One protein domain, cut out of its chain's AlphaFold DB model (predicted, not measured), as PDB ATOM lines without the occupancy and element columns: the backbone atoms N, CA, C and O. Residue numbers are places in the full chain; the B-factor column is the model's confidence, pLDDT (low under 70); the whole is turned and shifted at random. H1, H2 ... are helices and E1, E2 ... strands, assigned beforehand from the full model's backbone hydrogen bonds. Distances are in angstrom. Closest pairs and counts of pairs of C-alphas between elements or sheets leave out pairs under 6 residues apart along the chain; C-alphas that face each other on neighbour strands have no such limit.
ATOM      1  N   ALA A 519     107.731 106.765 160.542       83.12
ATOM      2  CA  ALA A 519     108.396 105.461 160.562       83.12
ATOM      3  C   ALA A 519     107.642 104.348 159.801       83.12
ATOM      4  O   ALA A 519     108.263 103.426 159.281       83.12
ATOM      5  N   LEU A 520     106.305 104.410 159.721       85.31
ATOM      6  CA  LEU A 520     105.517 103.460 158.923       85.31
ATOM      7  C   LEU A 520     105.451 103.849 157.439       85.31
ATOM      8  O   LEU A 520     105.198 102.982 156.606       85.31
ATOM      9  N   GLN A 521     105.655 105.126 157.101       86.27
ATOM     10  CA  GLN A 521     105.716 105.592 155.711       86.27
ATOM     11  C   GLN A 521     107.057 105.265 155.047       86.27
ATOM     12  O   GLN A 521     107.095 105.084 153.833       86.27
ATOM     13  N   GLU A 522     108.128 105.151 155.836       83.83
ATOM     14  CA  GLU A 522     109.467 104.756 155.374       83.83
ATOM     15  C   GLU A 522     109.586 103.260 155.040       83.83
ATOM     16  O   GLU A 522     110.554 102.838 154.404       83.83
ATOM     17  N   LEU A 523     108.600 102.445 155.430       85.52
ATOM     18  CA  LEU A 523     108.577 101.025 155.097       85.52
ATOM     19  C   LEU A 523     108.403 100.816 153.588       85.52
ATOM     20  O   LEU A 523     107.531 101.404 152.940       85.52
ATOM     21  N   SER A 524     109.185  99.882 153.058       84.86
ATOM     22  CA  SER A 524     109.145  99.430 151.670       84.86
ATOM     23  C   SER A 524     108.876  97.916 151.630       84.86
ATOM     24  O   SER A 524     109.055  97.238 152.645       84.86
ATOM     25  N   PRO A 525     108.463  97.328 150.491       80.53
ATOM     26  CA  PRO A 525     108.259  95.879 150.398       80.53
ATOM     27  C   PRO A 525     109.532  95.068 150.715       80.53
ATOM     28  O   PRO A 525     109.444  93.946 151.219       80.53
ATOM     29  N   GLU A 526     110.713  95.638 150.460       81.35
ATOM     30  CA  GLU A 526     112.013  95.034 150.781       81.35
ATOM     31  C   GLU A 526     112.335  95.163 152.278       81.35
ATOM     32  O   GLU A 526     112.814  94.208 152.890       81.35
ATOM     33  N   CYS A 527     111.977  96.295 152.888       83.98
ATOM     34  CA  CYS A 527     112.166  96.585 154.305       83.98
ATOM     35  C   CYS A 527     110.826  96.632 155.055       83.98
ATOM     36  O   CYS A 527     110.371  97.695 155.474       83.98
ATOM     37  N   HIS A 528     110.177  95.476 155.204       84.35
ATOM     38  CA  HIS A 528     108.820  95.354 155.757       84.35
ATOM     39  C   HIS A 528     108.781  95.017 157.261       84.35
ATOM     40  O   HIS A 528     107.709  94.731 157.805       84.35
ATOM     41  N   VAL A 529     109.934  95.016 157.941       87.08
ATOM     42  CA  VAL A 529     110.036  94.775 159.384       87.08
ATOM     43  C   VAL A 529     110.429  96.068 160.085       87.08
ATOM     44  O   VAL A 529     111.457  96.660 159.774       87.08
ATOM     45  N   LEU A 530     109.631  96.470 161.067       86.63
ATOM     46  CA  LEU A 530     109.914  97.599 161.943       86.63
ATOM     47  C   LEU A 530     110.314  97.082 163.329       86.63
ATOM     48  O   LEU A 530     109.565  96.324 163.952       86.63
ATOM     49  N   LEU A 531     111.482  97.484 163.817       87.46
ATOM     50  CA  LEU A 531     111.965  97.203 165.166       87.46
ATOM     51  C   LEU A 531     111.796  98.464 166.010       87.46
ATOM     52  O   LEU A 531     112.387  99.499 165.720       87.46
ATOM     53  N   VAL A 532     110.964  98.385 167.043       85.99
ATOM     54  CA  VAL A 532     110.707  99.490 167.968       85.99
ATOM     55  C   VAL A 532     111.422  99.194 169.277       85.99
ATOM     56  O   VAL A 532     111.105  98.224 169.974       85.99
ATOM     57  N   HIS A 533     112.412 100.019 169.589       84.18
ATOM     58  CA  HIS A 533     113.179  99.942 170.819       84.18
ATOM     59  C   HIS A 533     112.424 100.630 171.971       84.18
ATOM     60  O   HIS A 533     111.636 101.551 171.744       84.18
ATOM     61  N   PRO A 534     112.661 100.206 173.225       76.50
ATOM     62  CA  PRO A 534     112.048 100.813 174.419       76.50
ATOM     63  C   PRO A 534     112.328 102.320 174.577       76.50
ATOM     64  O   PRO A 534     111.597 103.006 175.282       76.50
ATOM     65  N   ASP A 535     113.409 102.823 173.979       78.22
ATOM     66  CA  ASP A 535     113.884 104.206 174.065       78.22
ATOM     67  C   ASP A 535     113.238 105.111 172.999       78.22
ATOM     68  O   ASP A 535     113.600 106.280 172.876       78.22
ATOM     69  N   GLY A 536     112.281 104.578 172.231       75.11
ATOM     70  CA  GLY A 536     111.591 105.280 171.152       75.11
ATOM     71  C   GLY A 536     112.347 105.270 169.823       75.11
ATOM     72  O   GLY A 536     111.844 105.828 168.847       75.11
ATOM     73  N   ARG A 537     113.529 104.636 169.746       81.15
ATOM     74  CA  ARG A 537     114.229 104.453 168.470       81.15
ATOM     75  C   ARG A 537     113.508 103.420 167.621       81.15
ATOM     76  O   ARG A 537     113.007 102.409 168.118       81.15
ATOM     77  N   VAL A 538     113.462 103.685 166.324       83.11
ATOM     78  CA  VAL A 538     112.798 102.822 165.356       83.11
ATOM     79  C   VAL A 538     113.788 102.472 164.259       83.11
ATOM     80  O   VAL A 538     114.360 103.365 163.642       83.11
ATOM     81  N   GLU A 539     113.988 101.178 164.029       84.09
ATOM     82  CA  GLU A 539     114.862 100.662 162.978       84.09
ATOM     83  C   GLU A 539     114.033  99.906 161.934       84.09
ATOM     84  O   GLU A 539     113.180  99.077 162.259       84.09
ATOM     85  N   VAL A 540     114.282 100.200 160.661       82.74
ATOM     86  CA  VAL A 540     113.639  99.548 159.517       82.74
ATOM     87  C   VAL A 540     114.579  98.453 159.004       82.74
ATOM     88  O   VAL A 540     115.731  98.722 158.671       82.74
ATOM     89  N   SER A 541     114.106  97.208 158.947       78.62
ATOM     90  CA  SER A 541     114.898  96.038 158.554       78.62
ATOM     91  C   SER A 541     114.220  95.262 157.418       78.62
ATOM     92  O   SER A 541     113.008  95.028 157.433       78.62
ATOM     93  N   GLY A 542     114.999  94.847 156.418       70.03
ATOM     94  CA  GLY A 542     114.574  93.912 155.375       70.03
ATOM     95  C   GLY A 542     115.136  92.521 155.639       70.03
ATOM     96  O   GLY A 542     116.337  92.397 155.841       70.03
ATOM     97  N   ASN A 543     114.275  91.493 155.682       58.21
ATOM     98  CA  ASN A 543     114.618  90.057 155.720       58.21
ATOM     99  C   ASN A 543     115.955  89.689 156.403       58.21
ATOM    100  O   ASN A 543     116.777  88.987 155.821       58.21
ATOM    101  N   ALA A 544     116.180  90.118 157.646       42.10
ATOM    102  CA  ALA A 544     117.283  89.591 158.443       42.10
ATOM    103  C   ALA A 544     116.814  88.322 159.190       42.10
ATOM    104  O   ALA A 544     115.840  88.403 159.959       42.10
ATOM    105  N   ARG A 576     112.309  94.669 176.020       71.82
ATOM    106  CA  ARG A 576     111.959  93.839 174.862       71.82
ATOM    107  C   ARG A 576     111.757  94.737 173.642       71.82
ATOM    108  O   ARG A 576     110.822  95.530 173.612       71.82
ATOM    109  N   ILE A 577     112.625  94.596 172.639       82.83
ATOM    110  CA  ILE A 577     112.440  95.209 171.315       82.83
ATOM    111  C   ILE A 577     111.157  94.636 170.704       82.83
ATOM    112  O   ILE A 577     110.993  93.418 170.623       82.83
ATOM    113  N   THR A 578     110.242  95.504 170.272       85.79
ATOM    114  CA  THR A 578     108.987  95.082 169.640       85.79
ATOM    115  C   THR A 578     109.172  95.001 168.131       85.79
ATOM    116  O   THR A 578     109.488  95.996 167.485       85.79
ATOM    117  N   ARG A 579     108.961  93.814 167.556       87.78
ATOM    118  CA  ARG A 579     109.072  93.567 166.114       87.78
ATOM    119  C   ARG A 579     107.691  93.591 165.460       87.78
ATOM    120  O   ARG A 579     106.867  92.724 165.740       87.78
ATOM    121  N   ILE A 580     107.458  94.544 164.559       87.85
ATOM    122  CA  ILE A 580     106.225  94.676 163.773       87.85
ATOM    123  C   ILE A 580     106.529  94.246 162.336       87.85
ATOM    124  O   ILE A 580     107.358  94.851 161.662       87.85
ATOM    125  N   VAL A 581     105.870  93.186 161.869       90.21
ATOM    126  CA  VAL A 581     106.034  92.661 160.506       90.21
ATOM    127  C   VAL A 581     104.826  93.072 159.672       90.21
ATOM    128  O   VAL A 581     103.692  92.725 160.003       90.21
ATOM    129  N   VAL A 582     105.064  93.809 158.588       91.29
ATOM    130  CA  VAL A 582     104.012  94.283 157.685       91.29
ATOM    131  C   VAL A 582     103.838  93.309 156.523       91.29
ATOM    132  O   VAL A 582     104.801  92.935 155.857       91.29
ATOM    133  N   ALA A 583     102.597  92.889 156.271       91.41
ATOM    134  CA  ALA A 583     102.276  92.007 155.153       91.41
ATOM    135  C   ALA A 583     102.491  92.712 153.802       91.41
ATOM    136  O   ALA A 583     102.110  93.873 153.637       91.41
ATOM    137  N   GLN A 584     103.038  91.989 152.818       89.40
ATOM    138  CA  GLN A 584     103.352  92.531 151.489       89.40
ATOM    139  C   GLN A 584     102.117  93.100 150.764       89.40
ATOM    140  O   GLN A 584     102.215  94.121 150.089       89.40
ATOM    141  N   ASP A 585     100.937  92.519 150.994       91.14
ATOM    142  CA  ASP A 585      99.661  92.952 150.401       91.14
ATOM    143  C   ASP A 585      99.190  94.349 150.858       91.14
ATOM    144  O   ASP A 585      98.214  94.885 150.326       91.14
ATOM    145  N   LEU A 586      99.831  94.935 151.877       93.30
ATOM    146  CA  LEU A 586      99.498  96.264 152.404       93.30
ATOM    147  C   LEU A 586     100.299  97.394 151.745       93.30
ATOM    148  O   LEU A 586      99.972  98.569 151.944       93.30
ATOM    149  N   PHE A 587     101.312  97.059 150.946       94.31
ATOM    150  CA  PHE A 587     102.082  98.029 150.178       94.31
ATOM    151  C   PHE A 587     101.397  98.336 148.847       94.31
ATOM    152  O   PHE A 587     100.847  97.458 148.186       94.31
ATOM    153  N   CYS A 588     101.439  99.603 148.433       93.81
ATOM    154  CA  CYS A 588     100.935 100.015 147.131       93.81
ATOM    155  C   CYS A 588     101.838  99.443 146.025       93.81
ATOM    156  O   CYS A 588     103.031  99.757 146.015       93.81
ATOM    157  N   PRO A 589     101.302  98.703 145.038       92.36
ATOM    158  CA  PRO A 589     102.108  98.177 143.936       92.36
ATOM    159  C   PRO A 589     102.777  99.256 143.067       92.36
ATOM    160  O   PRO A 589     103.804  98.991 142.450       92.36
ATOM    161  N   ILE A 590     102.202 100.467 143.025       91.72
ATOM    162  CA  ILE A 590     102.727 101.613 142.263       91.72
ATOM    163  C   ILE A 590     103.763 102.382 143.097       91.72
ATOM    164  O   ILE A 590     104.910 102.512 142.683       91.72
ATOM    165  N   LYS A 591     103.376 102.882 144.283       91.35
ATOM    166  CA  LYS A 591     104.246 103.723 145.131       91.35
ATOM    167  C   LYS A 591     105.329 102.944 145.880       91.35
ATOM    168  O   LYS A 591     106.286 103.553 146.335       91.35
ATOM    169  N   ARG A 592     105.170 101.624 146.049       92.39
ATOM    170  CA  ARG A 592     106.019 100.760 146.894       92.39
ATOM    171  C   ARG A 592     106.142 101.220 148.356       92.39
ATOM    172  O   ARG A 592     107.118 100.903 149.024       92.39
ATOM    173  N   THR A 593     105.125 101.914 148.858       92.51
ATOM    174  CA  THR A 593     104.999 102.363 150.254       92.51
ATOM    175  C   THR A 593     103.690 101.858 150.862       92.51
ATOM    176  O   THR A 593     102.793 101.406 150.140       92.51
ATOM    177  N   LEU A 594     103.575 101.892 152.191       93.54
ATOM    178  CA  LEU A 594     102.361 101.482 152.903       93.54
ATOM    179  C   LEU A 594     101.156 102.352 152.488       93.54
ATOM    180  O   LEU A 594     101.255 103.576 152.446       93.54
ATOM    181  N   MET A 595     100.006 101.737 152.180       94.53
ATOM    182  CA  MET A 595      98.842 102.471 151.654       94.53
ATOM    183  C   MET A 595      98.197 103.406 152.699       94.53
ATOM    184  O   MET A 595      97.735 102.961 153.751       94.53
ATOM    185  N   CYS A 596      98.072 104.697 152.383       93.61
ATOM    186  CA  CYS A 596      97.371 105.676 153.224       93.61
ATOM    187  C   CYS A 596      95.849 105.594 153.042       93.61
ATOM    188  O   CYS A 596      95.085 105.701 154.006       93.61
ATOM    189  N   ASP A 597      95.384 105.397 151.811       93.34
ATOM    190  CA  ASP A 597      93.972 105.195 151.502       93.34
ATOM    191  C   ASP A 597      93.798 104.016 150.535       93.34
ATOM    192  O   ASP A 597      93.754 104.209 149.318       93.34
ATOM    193  N   PRO A 598      93.720 102.776 151.061       95.58
ATOM    194  CA  PRO A 598      93.663 101.585 150.228       95.58
ATOM    195  C   PRO A 598      92.330 101.507 149.476       95.58
ATOM    196  O   PRO A 598      91.244 101.408 150.065       95.58
ATOM    197  N   VAL A 599      92.422 101.497 148.153       94.53
ATOM    198  CA  VAL A 599      91.298 101.399 147.223       94.53
ATOM    199  C   VAL A 599      91.492 100.239 146.258       94.53
ATOM    200  O   VAL A 599      92.603  99.925 145.854       94.53
ATOM    201  N   GLN A 600      90.397  99.598 145.877       93.93
ATOM    202  CA  GLN A 600      90.346  98.516 144.911       93.93
ATOM    203  C   GLN A 600      89.853  99.012 143.557       93.93
ATOM    204  O   GLN A 600      88.852  99.736 143.475       93.93
ATOM    205  N   THR A 601      90.544  98.585 142.503       91.97
ATOM    206  CA  THR A 601      90.099  98.735 141.115       91.97
ATOM    207  C   THR A 601      89.077  97.648 140.753       91.97
ATOM    208  O   THR A 601      88.822  96.731 141.537       91.97
ATOM    209  N   ALA A 602      88.461  97.740 139.568       88.57
ATOM    210  CA  ALA A 602      87.477  96.753 139.104       88.57
ATOM    211  C   ALA A 602      88.047  95.322 139.015       88.57
ATOM    212  O   ALA A 602      87.312  94.366 139.245       88.57
ATOM    213  N   ASP A 603      89.354  95.198 138.779       87.82
ATOM    214  CA  ASP A 603      90.079  93.926 138.664       87.82
ATOM    215  C   ASP A 603      90.359  93.271 140.033       87.82
ATOM    216  O   ASP A 603      90.898  92.170 140.101       87.82
ATOM    217  N   GLY A 604      90.015  93.941 141.140       91.28
ATOM    218  CA  GLY A 604      90.160  93.423 142.506       91.28
ATOM    219  C   GLY A 604      91.499  93.731 143.188       91.28
ATOM    220  O   GLY A 604      91.627  93.511 144.395       91.28
ATOM    221  N   PHE A 605      92.474  94.292 142.469       93.45
ATOM    222  CA  PHE A 605      93.757  94.713 143.042       93.45
ATOM    223  C   PHE A 605      93.620  95.978 143.886       93.45
ATOM    224  O   PHE A 605      92.824  96.864 143.573       93.45
ATOM    225  N   THR A 606      94.409  96.055 144.959       95.06
ATOM    226  CA  THR A 606      94.394  97.185 145.896       95.06
ATOM    227  C   THR A 606      95.597  98.094 145.655       95.06
ATOM    228  O   THR A 606      96.717  97.617 145.501       95.06
ATOM    229  N   TYR A 607      95.356  99.401 145.635       95.45
ATOM    230  CA  TYR A 607      96.348 100.453 145.451       95.45
ATOM    231  C   TYR A 607      96.102 101.579 146.454       95.45
ATOM    232  O   TYR A 607      95.016 101.692 147.023       95.45
ATOM    233  N   ASP A 608      97.089 102.449 146.635       95.20
ATOM    234  CA  ASP A 608      96.883 103.714 147.336       95.20
ATOM    235  C   ASP A 608      96.193 104.723 146.408       95.20
ATOM    236  O   ASP A 608      96.621 104.880 145.255       95.20
ATOM    237  N   ARG A 609      95.136 105.383 146.910       93.22
ATOM    238  CA  ARG A 609      94.222 106.227 146.121       93.22
ATOM    239  C   ARG A 609      94.948 107.206 145.210       93.22
ATOM    240  O   ARG A 609      94.698 107.178 144.012       93.22
ATOM    241  N   ASP A 610      95.852 108.018 145.752       92.95
ATOM    242  CA  ASP A 610      96.470 109.091 144.965       92.95
ATOM    243  C   ASP A 610      97.257 108.529 143.768       92.95
ATOM    244  O   ASP A 610      97.190 109.070 142.672       92.95
ATOM    245  N   SER A 611      97.951 107.399 143.949       93.44
ATOM    246  CA  SER A 611      98.751 106.784 142.878       93.44
ATOM    247  C   SER A 611      97.923 106.103 141.801       93.44
ATOM    248  O   SER A 611      98.306 106.130 140.635       93.44
ATOM    249  N   ILE A 612      96.807 105.464 142.166       93.79
ATOM    250  CA  ILE A 612      95.934 104.875 141.149       93.79
ATOM    251  C   ILE A 612      95.117 105.953 140.439       93.79
ATOM    252  O   ILE A 612      94.891 105.833 139.243       93.79
ATOM    253  N   GLU A 613      94.716 107.024 141.131       92.01
ATOM    254  CA  GLU A 613      94.077 108.178 140.494       92.01
ATOM    255  C   GLU A 613      95.040 108.844 139.503       92.01
ATOM    256  O   GLU A 613      94.648 109.067 138.363       92.01
ATOM    257  N   GLU A 614      96.310 109.051 139.871       92.92
ATOM    258  CA  GLU A 614      97.349 109.572 138.970       92.92
ATOM    259  C   GLU A 614      97.597 108.660 137.757       92.92
ATOM    260  O   GLU A 614      97.629 109.134 136.622       92.92
ATOM    261  N   TRP A 615      97.697 107.344 137.964       93.11
ATOM    262  CA  TRP A 615      97.834 106.381 136.866       93.11
ATOM    263  C   TRP A 615      96.645 106.437 135.896       93.11
ATOM    264  O   TRP A 615      96.833 106.474 134.678       93.11
ATOM    265  N   LEU A 616      95.424 106.489 136.442       90.71
ATOM    266  CA  LEU A 616      94.179 106.518 135.675       90.71
ATOM    267  C   LEU A 616      93.926 107.847 134.945       90.71
ATOM    268  O   LEU A 616      93.029 107.904 134.108       90.71
ATOM    269  N   LEU A 617      94.703 108.905 135.214       88.35
ATOM    270  CA  LEU A 617      94.675 110.130 134.403       88.35
ATOM    271  C   LEU A 617      95.307 109.926 133.021       88.35
ATOM    272  O   LEU A 617      94.916 110.603 132.072       88.35
ATOM    273  N   ALA A 618      96.283 109.022 132.911       87.85
ATOM    274  CA  ALA A 618      97.025 108.770 131.678       87.85
ATOM    275  C   ALA A 618      96.691 107.416 131.027       87.85
ATOM    276  O   ALA A 618      96.888 107.261 129.822       87.85
ATOM    277  N   HIS A 619      96.185 106.443 131.793       90.06
ATOM    278  CA  HIS A 619      95.977 105.071 131.326       90.06
ATOM    279  C   HIS A 619      94.612 104.513 131.746       90.06
ATOM    280  O   HIS A 619      94.225 104.587 132.906       90.06
ATOM    281  N   ASP A 620      93.925 103.825 130.831       87.36
ATOM    282  CA  ASP A 620      92.682 103.093 131.132       87.36
ATOM    283  C   ASP A 620      92.920 101.625 131.548       87.36
ATOM    284  O   ASP A 620      91.983 100.824 131.621       87.36
ATOM    285  N   THR A 621      94.169 101.245 131.813       91.56
ATOM    286  CA  THR A 621      94.588  99.873 132.138       91.56
ATOM    287  C   THR A 621      94.899  99.701 133.624       91.56
ATOM    288  O   THR A 621      95.232 100.661 134.317       91.56
ATOM    289  N   ALA A 622      94.791  98.478 134.147       88.75
ATOM    290  CA  ALA A 622      95.265  98.163 135.492       88.75
ATOM    291  C   ALA A 622      96.805  98.137 135.516       88.75
ATOM    292  O   ALA A 622      97.400  97.410 134.721       88.75
ATOM    293  N   PRO A 623      97.460  98.833 136.464       90.63
ATOM    294  CA  PRO A 623      98.923  98.892 136.530       90.63
ATOM    295  C   PRO A 623      99.611  97.532 136.721       90.63
ATOM    296  O   PRO A 623     100.764  97.371 136.344       90.63
ATOM    297  N   LEU A 624      98.935  96.559 137.348       89.89
ATOM    298  CA  LEU A 624      99.520  95.242 137.631       89.89
ATOM    299  C   LEU A 624      99.338  94.242 136.489       89.89
ATOM    300  O   LEU A 624     100.234  93.453 136.211       89.89
ATOM    301  N   THR A 625      98.166  94.239 135.859       89.65
ATOM    302  CA  THR A 625      97.803  93.241 134.844       89.65
ATOM    303  C   THR A 625      98.006  93.752 133.424       89.65
ATOM    304  O   THR A 625      97.986  92.957 132.488       89.65
ATOM    305  N   ASN A 626      98.158  95.069 133.245       89.83
ATOM    306  CA  ASN A 626      98.092  95.761 131.957       89.83
ATOM    307  C   ASN A 626      96.806  95.467 131.162       89.83
ATOM    308  O   ASN A 626      96.725  95.771 129.971       89.83
ATOM    309  N   LEU A 627      95.783  94.902 131.812       90.14
ATOM    310  CA  LEU A 627      94.491  94.644 131.198       90.14
ATOM    311  C   LEU A 627      93.671  95.927 131.182       90.14
ATOM    312  O   LEU A 627      93.792  96.772 132.075       90.14
ATOM    313  N   HIS A 628      92.836  96.079 130.154       89.32
ATOM    314  CA  HIS A 628      91.861  97.159 130.139       89.32
ATOM    315  C   HIS A 628      90.918  96.953 131.313       89.32
ATOM    316  O   HIS A 628      90.320  95.895 131.495       89.32
ATOM    317  N   LEU A 629      90.864  97.976 132.133       86.23
ATOM    318  CA  LEU A 629      90.233  97.931 133.426       86.23
ATOM    319  C   LEU A 629      88.718  98.140 133.151       86.23
ATOM    320  O   LEU A 629      88.394  98.783 132.162       86.23
ATOM    321  N   ASP A 630      87.772  97.619 133.955       81.74
ATOM    322  CA  ASP A 630      86.329  97.512 133.574       81.74
ATOM    323  C   ASP A 630      85.409  98.668 134.070       81.74
ATOM    324  O   ASP A 630      84.392  99.011 133.476       81.74
ATOM    325  N   ASN A 631      85.790  99.360 135.148       82.36
ATOM    326  CA  ASN A 631      85.351 100.740 135.452       82.36
ATOM    327  C   ASN A 631      86.456 101.493 136.224       82.36
ATOM    328  O   ASN A 631      87.117 100.858 137.047       82.36
ATOM    329  N   THR A 632      86.716 102.786 135.958       83.06
ATOM    330  CA  THR A 632      87.718 103.603 136.693       83.06
ATOM    331  C   THR A 632      87.265 103.921 138.120       83.06
ATOM    332  O   THR A 632      87.984 104.550 138.887       83.06
ATOM    333  N   THR A 633      86.067 103.476 138.509       83.67
ATOM    334  CA  THR A 633      85.565 103.610 139.875       83.67
ATOM    335  C   THR A 633      86.435 102.856 140.870       83.67
ATOM    336  O   THR A 633      86.539 101.629 140.814       83.67
ATOM    337  N   LEU A 634      86.959 103.594 141.839       88.67
ATOM    338  CA  LEU A 634      87.732 103.074 142.957       88.67
ATOM    339  C   LEU A 634      86.810 102.795 144.144       88.67
ATOM    340  O   LEU A 634      86.061 103.670 144.585       88.67
ATOM    341  N   ARG A 635      86.865 101.580 144.691       90.01
ATOM    342  CA  ARG A 635      86.123 101.200 145.905       90.01
ATOM    343  C   ARG A 635      87.063 101.171 147.093       90.01
ATOM    344  O   ARG A 635      88.165 100.668 146.984       90.01
ATOM    345  N   VAL A 636      86.644 101.671 148.249       92.14
ATOM    346  CA  VAL A 636      87.485 101.603 149.456       92.14
ATOM    347  C   VAL A 636      87.651 100.146 149.886       92.14
ATOM    348  O   VAL A 636      86.655  99.454 150.112       92.14
ATOM    349  N   ASN A 637      88.896  99.691 150.046       93.79
ATOM    350  CA  ASN A 637      89.184  98.379 150.612       93.79
ATOM    351  C   ASN A 637      89.185  98.468 152.142       93.79
ATOM    352  O   ASN A 637      90.203  98.739 152.781       93.79
ATOM    353  N   TRP A 638      88.019  98.219 152.740       92.85
ATOM    354  CA  TRP A 638      87.846  98.265 154.193       92.85
ATOM    355  C   TRP A 638      88.727  97.267 154.945       92.85
ATOM    356  O   TRP A 638      89.181  97.585 156.041       92.85
ATOM    357  N   ARG A 639      89.010  96.097 154.357       93.80
ATOM    358  CA  ARG A 639      89.855  95.071 154.980       93.80
ATOM    359  C   ARG A 639      91.302  95.543 155.084       93.80
ATOM    360  O   ARG A 639      91.862  95.526 156.174       93.80
ATOM    361  N   ALA A 640      91.879  96.029 153.982       93.81
ATOM    362  CA  ALA A 640      93.228  96.600 153.994       93.81
ATOM    363  C   ALA A 640      93.307  97.799 154.949       93.81
ATOM    364  O   ALA A 640      94.212  97.884 155.774       93.81
ATOM    365  N   ARG A 641      92.296  98.676 154.928       93.88
ATOM    366  CA  ARG A 641      92.223  99.834 155.827       93.88
ATOM    367  C   ARG A 641      92.210  99.440 157.310       93.88
ATOM    368  O   ARG A 641      92.855 100.102 158.118       93.88
ATOM    369  N   GLN A 642      91.484  98.382 157.675       93.50
ATOM    370  CA  GLN A 642      91.451  97.858 159.046       93.50
ATOM    371  C   GLN A 642      92.803  97.281 159.472       93.50
ATOM    372  O   GLN A 642      93.254  97.574 160.577       93.50
ATOM    373  N   LEU A 643      93.465  96.516 158.598       93.96
ATOM    374  CA  LEU A 643      94.788  95.949 158.875       93.96
ATOM    375  C   LEU A 643      95.836  97.046 159.092       93.96
ATOM    376  O   LEU A 643      96.551  97.020 160.088       93.96
ATOM    377  N   ILE A 644      95.860  98.059 158.223       93.89
ATOM    378  CA  ILE A 644      96.778  99.200 158.344       93.89
ATOM    379  C   ILE A 644      96.481  99.999 159.619       93.89
ATOM    380  O   ILE A 644      97.396 100.356 160.352       93.89
ATOM    381  N   SER A 645      95.206 100.218 159.951       93.17
ATOM    382  CA  SER A 645      94.837 100.856 161.221       93.17
ATOM    383  C   SER A 645      95.286 100.042 162.442       93.17
ATOM    384  O   SER A 645      95.658 100.634 163.452       93.17
ATOM    385  N   GLY A 646      95.251  98.708 162.368       92.36
ATOM    386  CA  GLY A 646      95.766  97.824 163.414       92.36
ATOM    387  C   GLY A 646      97.283  97.924 163.572       92.36
ATOM    388  O   GLY A 646      97.769  97.999 164.697       92.36
ATOM    389  N   LEU A 647      98.022  98.016 162.461       91.52
ATOM    390  CA  LEU A 647      99.472  98.241 162.474       91.52
ATOM    391  C   LEU A 647      99.842  99.581 163.115       91.52
ATOM    392  O   LEU A 647     100.764  99.634 163.924       91.52
ATOM    393  N   VAL A 648      99.094 100.650 162.817       91.47
ATOM    394  CA  VAL A 648      99.292 101.957 163.464       91.47
ATOM    395  C   VAL A 648      99.107 101.844 164.979       91.47
ATOM    396  O   VAL A 648      99.930 102.369 165.720       91.47
ATOM    397  N   LEU A 649      98.082 101.120 165.447       90.24
ATOM    398  CA  LEU A 649      97.859 100.909 166.882       90.24
ATOM    399  C   LEU A 649      98.994 100.113 167.539       90.24
ATOM    400  O   LEU A 649      99.463 100.501 168.610       90.24
ATOM    401  N   GLN A 650      99.463  99.042 166.893       88.67
ATOM    402  CA  GLN A 650     100.608  98.257 167.368       88.67
ATOM    403  C   GLN A 650     101.874  99.113 167.466       88.67
ATOM    404  O   GLN A 650     102.565  99.059 168.478       88.67
ATOM    405  N   TYR A 651     102.134  99.953 166.461       88.40
ATOM    406  CA  TYR A 651     103.247 100.898 166.477       88.40
ATOM    407  C   TYR A 651     103.121 101.916 167.613       88.40
ATOM    408  O   TYR A 651     104.064 102.088 168.375       88.40
ATOM    409  N   THR A 652     101.960 102.558 167.779       87.05
ATOM    410  CA  THR A 652     101.768 103.547 168.854       87.05
ATOM    411  C   THR A 652     101.899 102.929 170.244       87.05
ATOM    412  O   THR A 652     102.466 103.557 171.134       87.05
ATOM    413  N   ALA A 653     101.434 101.686 170.418       86.31
ATOM    414  CA  ALA A 653     101.583 100.945 171.666       86.31
ATOM    415  C   ALA A 653     103.052 100.590 171.941       86.31
ATOM    416  O   ALA A 653     103.508 100.736 173.070       86.31
ATOM    417  N   ALA A 654     103.795 100.172 170.912       84.19
ATOM    418  CA  ALA A 654     105.213  99.841 171.022       84.19
ATOM    419  C   ALA A 654     106.094 101.074 171.274       84.19
ATOM    420  O   ALA A 654     107.028 101.011 172.065       84.19
ATOM    421  N   ALA A 655     105.786 102.198 170.627       82.45
ATOM    422  CA  ALA A 655     106.541 103.443 170.746       82.45
ATOM    423  C   ALA A 655     106.199 104.247 172.016       82.45
ATOM    424  O   ALA A 655     106.787 105.300 172.249       82.45
ATOM    425  N   GLY A 656     105.220 103.805 172.817       75.97
ATOM    426  CA  GLY A 656     104.764 104.535 174.005       75.97
ATOM    427  C   GLY A 656     104.098 105.883 173.693       75.97
ATOM    428  O   GLY A 656     103.966 106.727 174.578       75.97
TER     429      GLY A 656
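What this domain is: This is residues 519 to 544 and 576 to 656 of the 660 residues of the protein "U-box_domain_containing_protein_-_putative" of Leishmania infantum (UniProt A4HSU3). A small three-stranded sheet, E2 E1 E3, makes one end of an elongated domain, and the hairpin E4 E5 with the short helix H1 and the looping residues 619 to 637 makes the other. The long helix H2 bridges the two, starting beside E4 and ending over one face of the sheet, while the unnamed residues 582 to 597 lie in the middle. The printed part has 107 residues, with five named strands and then two named helices in the order E1 E2 E3 E4 E5 H1 H2; both sheets are antiparallel, and the class is mixed, helices and strands, with under half of the residues in named elements. The whole is only just compact, close to loose, with a radius of gyration of the C-alphas of 15.5 A, and spans 49 by 24 by 17 A, only just a rod.

Where its parts are: The larger sheet holds E1, residues 529 to 532, E2, residues 538 to 541, and E3, residues 578 to 581. E1 begins with C-alpha 529 at (110.036, 94.775, 159.384). The second sheet holds E4, residues 598 to 600, and E5, residues 606 to 608. H1, residues 609 to 618, measures 14.9 A from first to last C-alpha. H2, residues 638 to 654, measures 24.2 A, from C-alpha 638 at (87.846, 98.265, 154.193) to C-alpha 654 at (105.213, 99.841, 171.022).

How they stand to each other: In the sheet E2 E1 E3, E1 is the inner strand. E1 and E2 form a hairpin, antiparallel at 157 degrees, with N 531 and O 539 within hydrogen-bond range at 2.8 A. E1 and E3 are antiparallel at 161 degrees, with N 532 and O 578 at 2.8 A. H2 is on this sheet at a height over the sheet of 11.5 A, making two layers, a helix on one face of a sheet. It lies over E3 and only just over E1, with 3 of its C-alphas falling there, and runs along the strands, at 11 degrees to E3 on the local plane. The closest C-alphas of H2 and E3, those of Ala 654 and Thr 578, are 6.2 A apart. Near its other end, the closest C-alphas of H2 and E4, those of Arg 641 and Pro 598, are 6.0 A apart. E4 and E5 form a hairpin, antiparallel at 136 degrees, with N 599 and O 607 at 2.8 A. Residues 599 to 600 of E4 also pair, antiparallel, with residues 635 to 636. The closest C-alphas of E4 and H1, those of Val 599 and Arg 609, are 5.8 A apart. H1 and H2 are apart, and H1 is not on the sheet E2 E1 E3. In H2 every O i to N i+4 pair is within hydrogen-bond range; in H1, 5 of 6 are.

The domain as a whole: The two C-alphas farthest apart, those of Asp 535 and His 628, are 49.6 A apart. Residues 545 to 575 are not printed, and C-alphas 544 and 576 are 17.8 A apart across the cut, which falls between E2 and E3. The links from E3 to E4 and from H1 to H2 are long. The mean pLDDT of the printed part is 87.8; residues 543 to 544 are under 70.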